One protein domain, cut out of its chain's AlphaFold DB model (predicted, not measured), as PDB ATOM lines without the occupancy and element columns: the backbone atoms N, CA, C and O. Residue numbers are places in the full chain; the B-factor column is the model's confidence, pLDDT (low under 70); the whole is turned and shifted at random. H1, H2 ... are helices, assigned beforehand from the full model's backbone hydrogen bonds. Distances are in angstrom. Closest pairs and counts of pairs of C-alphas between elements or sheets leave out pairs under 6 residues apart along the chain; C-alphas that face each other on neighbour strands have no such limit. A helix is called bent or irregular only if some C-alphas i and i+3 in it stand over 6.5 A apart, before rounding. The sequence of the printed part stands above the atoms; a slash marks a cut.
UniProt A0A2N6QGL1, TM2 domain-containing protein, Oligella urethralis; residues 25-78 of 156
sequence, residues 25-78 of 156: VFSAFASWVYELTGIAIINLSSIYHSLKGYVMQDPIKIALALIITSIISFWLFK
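Overview. This is residues 25 to 78 of the 156 residues of the protein "TM2 domain-containing protein" of Oligella urethralis (UniProt A0A2N6QGL1). Two helices, H1 then H2, meet near their ends in a wide, flat L; the longer limb, H1, is gently bent, and the space between the limbs is empty. The printed part has 54 residues with two named helices and no named strand, all helix. It is extended, with a radius of gyration of the C-alphas of 18.0 A and spans of 47 by 33 by 5 A.

Along the chain. H1, residues 25 to 57, was assigned as one helix by its hydrogen bonds but is bent: C-alphas 42 and 45 are 6.5 A apart. Arm H1a, residues 25 to 42, begins at C-alpha (-9.101, -64.423, 10.648) and is 24.9 A long; arm H1b, residues 45 to 57, is 18.3 A long. H2, residues 59 to 78, is 28.3 A long and ends at C-alpha (21.219, -29.637, 10.742).

Arrangement. H1a and H1b stand at a shallow tilt of 28 degrees. H1b and H2 are close but not clearly touching, the closest C-alphas being those of Val 55 and Ile 62, 6.9 A apart. Their lines are about perpendicular, at 79 degrees. H1a and H2 are apart. In H1a, H1b and H2 every O i to N i+4 pair is within hydrogen-bond range.

Size, cuts and confidence. The C-alphas farthest apart, Val 25 and Ile 60, are 49.9 A apart. The printed part has no cut, and the link from H1 to H2 is tight. Confidence is low, under pLDDT 70, at residue 25 and residues 38 to 42.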
ATOM      1  N   VAL A  25      -9.648 -65.779  10.498       69.50
ATOM      2  CA  VAL A  25      -9.101 -64.423  10.648       69.50
ATOM      3  C   VAL A  25      -7.657 -64.377  10.150       69.50
ATOM      4  O   VAL A  25      -7.268 -63.449   9.440       69.50
ATOM      5  N   PHE A  26      -6.867 -65.399  10.485       72.44
ATOM      6  CA  PHE A  26      -5.490 -65.538  10.036       72.44
ATOM      7  C   PHE A  26      -5.410 -65.784   8.531       72.44
ATOM      8  O   PHE A  26      -4.568 -65.174   7.885       72.44
ATOM      9  N   SER A  27      -6.290 -66.604   7.948       75.06
ATOM     10  CA  SER A  27      -6.314 -66.825   6.499       75.06
ATOM     11  C   SER A  27      -6.727 -65.569   5.730       75.06
ATOM     12  O   SER A  27      -6.082 -65.239   4.738       75.06
ATOM     13  N   ALA A  28      -7.712 -64.805   6.217       75.56
ATOM     14  CA  ALA A  28      -8.093 -63.518   5.630       75.56
ATOM     15  C   ALA A  28      -6.955 -62.488   5.717       75.56
ATOM     16  O   ALA A  28      -6.632 -61.830   4.726       75.56
ATOM     17  N   PHE A  29      -6.297 -62.385   6.876       72.81
ATOM     18  CA  PHE A  29      -5.124 -61.529   7.044       72.81
ATOM     19  C   PHE A  29      -3.973 -61.965   6.131       72.81
ATOM     20  O   PHE A  29      -3.388 -61.135   5.442       72.81
ATOM     21  N   ALA A  30      -3.671 -63.263   6.081       75.69
ATOM     22  CA  ALA A  30      -2.620 -63.816   5.239       75.69
ATOM     23  C   ALA A  30      -2.912 -63.603   3.749       75.69
ATOM     24  O   ALA A  30      -1.996 -63.245   3.018       75.69
ATOM     25  N   SER A  31      -4.167 -63.745   3.307       80.62
ATOM     26  CA  SER A  31      -4.587 -63.445   1.931       80.62
ATOM     27  C   SER A  31      -4.391 -61.967   1.605       80.62
ATOM     28  O   SER A  31      -3.783 -61.639   0.594       80.62
ATOM     29  N   TRP A  32      -4.819 -61.067   2.492       80.19
ATOM     30  CA  TRP A  32      -4.635 -59.625   2.315       80.19
ATOM     31  C   TRP A  32      -3.150 -59.219   2.276       80.19
ATOM     32  O   TRP A  32      -2.735 -58.433   1.423       80.19
ATOM     33  N   VAL A  33      -2.315 -59.795   3.153       75.31
ATOM     34  CA  VAL A  33      -0.855 -59.597   3.122       75.31
ATOM     35  C   VAL A  33      -0.255 -60.187   1.849       75.31
ATOM     36  O   VAL A  33       0.613 -59.563   1.242       75.31
ATOM     37  N   TYR A  34      -0.702 -61.367   1.423       77.75
ATOM     38  CA  TYR A  34      -0.242 -62.009   0.197       77.75
ATOM     39  C   TYR A  34      -0.617 -61.197  -1.042       77.75
ATOM     40  O   TYR A  34       0.195 -61.078  -1.946       77.75
ATOM     41  N   GLU A  35      -1.789 -60.571  -1.083       79.94
ATOM     42  CA  GLU A  35      -2.178 -59.675  -2.173       79.94
ATOM     43  C   GLU A  35      -1.317 -58.409  -2.189       79.94
ATOM     44  O   GLU A  35      -0.751 -58.062  -3.225       79.94
ATOM     45  N   LEU A  36      -1.130 -57.753  -1.038       73.31
ATOM     46  CA  LEU A  36      -0.256 -56.580  -0.932       73.31
ATOM     47  C   LEU A  36       1.188 -56.893  -1.340       73.31
ATOM     48  O   LEU A  36       1.803 -56.157  -2.115       73.31
ATOM     49  N   THR A  37       1.738 -57.987  -0.816       72.94
ATOM     50  CA  THR A  37       3.116 -58.406  -1.095       72.94
ATOM     51  C   THR A  37       3.253 -59.003  -2.487       72.94
ATOM     52  O   THR A  37       4.251 -58.749  -3.143       72.94
ATOM     53  N   GLY A  38       2.254 -59.717  -2.994       66.50
ATOM     54  CA  GLY A  38       2.207 -60.264  -4.346       66.50
ATOM     55  C   GLY A  38       2.206 -59.159  -5.394       66.50
ATOM     56  O   GLY A  38       3.044 -59.179  -6.291       66.50
ATOM     57  N   ILE A  39       1.367 -58.128  -5.234       63.53
ATOM     58  CA  ILE A  39       1.391 -56.937  -6.099       63.53
ATOM     59  C   ILE A  39       2.765 -56.257  -6.033       63.53
ATOM     60  O   ILE A  39       3.334 -55.909  -7.069       63.53
ATOM     61  N   ALA A  40       3.328 -56.103  -4.831       61.62
ATOM     62  CA  ALA A  40       4.629 -55.470  -4.656       61.62
ATOM     63  C   ALA A  40       5.775 -56.284  -5.283       61.62
ATOM     64  O   ALA A  40       6.621 -55.710  -5.959       61.62
ATOM     65  N   ILE A  41       5.805 -57.605  -5.090       62.69
ATOM     66  CA  ILE A  41       6.900 -58.495  -5.498       62.69
ATOM     67  C   ILE A  41       6.831 -58.804  -6.996       62.69
ATOM     68  O   ILE A  41       7.857 -58.736  -7.673       62.69
ATOM     69  N   ILE A  42       5.642 -59.089  -7.542       65.25
ATOM     70  CA  ILE A  42       5.465 -59.403  -8.971       65.25
ATOM     71  C   ILE A  42       5.874 -58.196  -9.824       65.25
ATOM     72  O   ILE A  42       6.586 -58.341 -10.820       65.25
ATOM     73  N   ASN A  43       5.501 -56.990  -9.392       70.75
ATOM     74  CA  ASN A  43       5.811 -55.764 -10.116       70.75
ATOM     75  C   ASN A  43       7.186 -55.171  -9.761       70.75
ATOM     76  O   ASN A  43       7.667 -54.279 -10.455       70.75
ATOM     77  N   LEU A  44       7.867 -55.666  -8.721       78.12
ATOM     78  CA  LEU A  44       9.191 -55.159  -8.354       78.12
ATOM     79  C   LEU A  44      10.216 -55.406  -9.463       78.12
ATOM     80  O   LEU A  44      11.099 -54.581  -9.673       78.12
ATOM     81  N   SER A  45      10.091 -56.526 -10.181       78.56
ATOM     82  CA  SER A  45      10.981 -56.865 -11.295       78.56
ATOM     83  C   SER A  45      10.828 -55.888 -12.471       78.56
ATOM     84  O   SER A  45      11.826 -55.382 -12.985       78.56
ATOM     85  N   SER A  46       9.593 -55.543 -12.854       80.62
ATOM     86  CA  SER A  46       9.299 -54.592 -13.936       80.62
ATOM     87  C   SER A  46       9.737 -53.172 -13.562       80.62
ATOM     88  O   SER A  46      10.377 -52.480 -14.363       80.62
ATOM     89  N   ILE A  47       9.485 -52.770 -12.314       82.69
ATOM     90  CA  ILE A  47       9.956 -51.514 -11.728       82.69
ATOM     91  C   ILE A  47      11.488 -51.486 -11.723       82.69
ATOM     92  O   ILE A  47      12.069 -50.506 -12.181       82.69
ATOM     93  N   TYR A  48      12.150 -52.566 -11.295       84.44
ATOM     94  CA  TYR A  48      13.609 -52.680 -11.275       84.44
ATOM     95  C   TYR A  48      14.217 -52.515 -12.669       84.44
ATOM     96  O   TYR A  48      15.151 -51.731 -12.842       84.44
ATOM     97  N   HIS A  49      13.681 -53.204 -13.678       85.19
ATOM     98  CA  HIS A  49      14.176 -53.086 -15.049       85.19
ATOM     99  C   HIS A  49      13.945 -51.688 -15.637       85.19
ATOM    100  O   HIS A  49      14.847 -51.146 -16.278       85.19
ATOM    101  N   SER A  50      12.795 -51.071 -15.358       84.69
ATOM    102  CA  SER A  50      12.479 -49.710 -15.816       84.69
ATOM    103  C   SER A  50      13.377 -48.659 -15.154       84.69
ATOM    104  O   SER A  50      13.937 -47.797 -15.831       84.69
ATOM    105  N   LEU A  51      13.595 -48.771 -13.838       85.19
ATOM    106  CA  LEU A  51      14.529 -47.925 -13.090       85.19
ATOM    107  C   LEU A  51      15.960 -48.103 -13.581       85.19
ATOM    108  O   LEU A  51      16.652 -47.115 -13.798       85.19
ATOM    109  N   LYS A  52      16.406 -49.345 -13.796       87.25
ATOM    110  CA  LYS A  52      17.746 -49.619 -14.320       87.25
ATOM    111  C   LYS A  52      17.945 -48.975 -15.693       87.25
ATOM    112  O   LYS A  52      18.995 -48.384 -15.918       87.25
ATOM    113  N   GLY A  53      16.950 -49.043 -16.580       84.50
ATOM    114  CA  GLY A  53      16.992 -48.377 -17.884       84.50
ATOM    115  C   GLY A  53      17.153 -46.861 -17.763       84.50
ATOM    116  O   GLY A  53      18.077 -46.296 -18.342       84.50
ATOM    117  N   TYR A  54      16.325 -46.221 -16.934       85.88
ATOM    118  CA  TYR A  54      16.406 -44.781 -16.675       85.88
ATOM    119  C   TYR A  54      17.754 -44.364 -16.057       85.88
ATOM    120  O   TYR A  54      18.353 -43.369 -16.463       85.88
ATOM    121  N   VAL A  55      18.274 -45.159 -15.112       87.69
ATOM    122  CA  VAL A  55      19.564 -44.901 -14.453       87.69
ATOM    123  C   VAL A  55      20.739 -44.999 -15.414       87.69
ATOM    124  O   VAL A  55      21.661 -44.191 -15.331       87.69
ATOM    125  N   MET A  56      20.707 -45.962 -16.332       88.50
ATOM    126  CA  MET A  56      21.775 -46.140 -17.315       88.50
ATOM    127  C   MET A  56      21.696 -45.126 -18.464       88.50
ATOM    128  O   MET A  56      22.720 -44.853 -19.082       88.50
ATOM    129  N   GLN A  57      20.517 -44.557 -18.738       91.12
ATOM    130  CA  GLN A  57      20.324 -43.569 -19.801       91.12
ATOM    131  C   GLN A  57      20.953 -42.211 -19.461       91.12
ATOM    132  O   GLN A  57      21.630 -41.635 -20.305       91.12
ATOM    133  N   ASP A  58      20.760 -41.715 -18.235       88.88
ATOM    134  CA  ASP A  58      21.285 -40.416 -17.792       88.88
ATOM    135  C   ASP A  58      21.887 -40.494 -16.368       88.88
ATOM    136  O   ASP A  58      21.397 -39.846 -15.430       88.88
ATOM    137  N   PRO A  59      22.987 -41.245 -16.164       88.12
ATOM    138  CA  PRO A  59      23.560 -41.474 -14.833       88.12
ATOM    139  C   PRO A  59      24.007 -40.176 -14.147       88.12
ATOM    140  O   PRO A  59      23.911 -40.040 -12.928       88.12
ATOM    141  N   ILE A  60      24.439 -39.184 -14.933       90.06
ATOM    142  CA  ILE A  60      24.896 -37.880 -14.438       90.06
ATOM    143  C   ILE A  60      23.744 -37.100 -13.790       90.06
ATOM    144  O   ILE A  60      23.927 -36.514 -12.723       90.06
ATOM    145  N   LYS A  61      22.538 -37.121 -14.378       87.00
ATOM    146  CA  LYS A  61      21.368 -36.424 -13.811       87.00
ATOM    147  C   LYS A  61      20.974 -37.021 -12.463       87.00
ATOM    148  O   LYS A  61      20.649 -36.280 -11.539       87.00
ATOM    149  N   ILE A  62      21.052 -38.345 -12.333       90.06
ATOM    150  CA  ILE A  62      20.742 -39.043 -11.080       90.06
ATOM    151  C   ILE A  62      21.811 -38.782 -10.024       90.06
ATOM    152  O   ILE A  62      21.468 -38.495  -8.880       90.06
ATOM    153  N   ALA A  63      23.091 -38.816 -10.395       91.31
ATOM    154  CA  ALA A  63      24.176 -38.481  -9.479       91.31
ATOM    155  C   ALA A  63      24.022 -37.053  -8.930       91.31
ATOM    156  O   ALA A  63      24.111 -36.844  -7.722       91.31
ATOM    157  N   LEU A  64      23.703 -36.081  -9.794       92.75
ATOM    158  CA  LEU A  64      23.427 -34.705  -9.376       92.75
ATOM    159  C   LEU A  64      22.197 -34.611  -8.470       92.75
ATOM    160  O   LEU A  64      22.264 -33.946  -7.438       92.75
ATOM    161  N   ALA A  65      21.103 -35.300  -8.806       90.00
ATOM    162  CA  ALA A  65      19.911 -35.344  -7.965       90.00
ATOM    163  C   ALA A  65      20.230 -35.903  -6.568       90.00
ATOM    164  O   ALA A  65      19.870 -35.280  -5.577       90.00
ATOM    165  N   LEU A  66      20.978 -37.009  -6.474       93.38
ATOM    166  CA  LEU A  66      21.390 -37.600  -5.197       93.38
ATOM    167  C   LEU A  66      22.302 -36.674  -4.385       93.38
ATOM    168  O   LEU A  66      22.121 -36.564  -3.172       93.38
ATOM    169  N   ILE A  67      23.247 -35.983  -5.029       95.19
ATOM    170  CA  ILE A  67      24.131 -35.010  -4.368       95.19
ATOM    171  C   ILE A  67      23.308 -33.843  -3.812       95.19
ATOM    172  O   ILE A  67      23.444 -33.500  -2.639       95.19
ATOM    173  N   ILE A  68      22.413 -33.271  -4.619       93.00
ATOM    174  CA  ILE A  68      21.534 -32.172  -4.203       93.00
ATOM    175  C   ILE A  68      20.617 -32.628  -3.064       93.00
ATOM    176  O   ILE A  68      20.529 -31.945  -2.046       93.00
ATOM    177  N   THR A  69      19.984 -33.798  -3.183       91.50
ATOM    178  CA  THR A  69      19.149 -34.375  -2.123       91.50
ATOM    179  C   THR A  69      19.953 -34.601  -0.848       91.50
ATOM    180  O   THR A  69      19.480 -34.233   0.217       91.50
ATOM    181  N   SER A  70      21.176 -35.130  -0.928       91.62
ATOM    182  CA  SER A  70      22.032 -35.347   0.243       91.62
ATOM    183  C   SER A  70      22.399 -34.028   0.934       91.62
ATOM    184  O   SER A  70      22.280 -33.924   2.155       91.62
ATOM    185  N   ILE A  71      22.745 -32.989   0.165       93.06
ATOM    186  CA  ILE A  71      23.048 -31.647   0.683       93.06
ATOM    187  C   ILE A  71      21.811 -31.019   1.336       93.06
ATOM    188  O   ILE A  71      21.905 -30.508   2.452       93.06
ATOM    189  N   ILE A  72      20.645 -31.086   0.684       87.12
ATOM    190  CA  ILE A  72      19.387 -30.546   1.218       87.12
ATOM    191  C   ILE A  72      18.954 -31.322   2.462       87.12
ATOM    192  O   ILE A  72      18.599 -30.702   3.457       87.12
ATOM    193  N   SER A  73      19.010 -32.656   2.449       85.75
ATOM    194  CA  SER A  73      18.683 -33.494   3.606       85.75
ATOM    195  C   SER A  73      19.619 -33.224   4.780       85.75
ATOM    196  O   SER A  73      19.152 -33.121   5.911       85.75
ATOM    197  N   PHE A  74      20.919 -33.054   4.532       87.56
ATOM    198  CA  PHE A  74      21.889 -32.710   5.570       87.56
ATOM    199  C   PHE A  74      21.656 -31.301   6.129       87.56
ATOM    200  O   PHE A  74      21.667 -31.109   7.346       87.56
ATOM    201  N   TRP A  75      21.386 -30.321   5.262       85.94
ATOM    202  CA  TRP A  75      21.041 -28.959   5.671       85.94
ATOM    203  C   TRP A  75      19.742 -28.930   6.483       85.94
ATOM    204  O   TRP A  75      19.705 -28.337   7.558       85.94
ATOM    205  N   LEU A  76      18.710 -29.639   6.023       78.19
ATOM    206  CA  LEU A  76      17.427 -29.775   6.701       78.19
ATOM    207  C   LEU A  76      17.603 -30.435   8.072       78.19
ATOM    208  O   LEU A  76      17.081 -29.932   9.056       78.19
ATOM    209  N   PHE A  77      18.382 -31.513   8.171       77.75
ATOM    210  CA  PHE A  77      18.637 -32.193   9.442       77.75
ATOM    211  C   PHE A  77      19.426 -31.316  10.423       77.75
ATOM    212  O   PHE A  77      19.111 -31.278  11.610       77.75
ATOM    213  N   LYS A  78      20.411 -30.556   9.929       79.06
ATOM    214  CA  LYS A  78      21.219 -29.637  10.742       79.06
ATOM    215  C   LYS A  78      20.432 -28.402  11.203       79.06
ATOM    216  O   LYS A  78      20.694 -27.896  12.292       79.06
TER     217      LYS A  78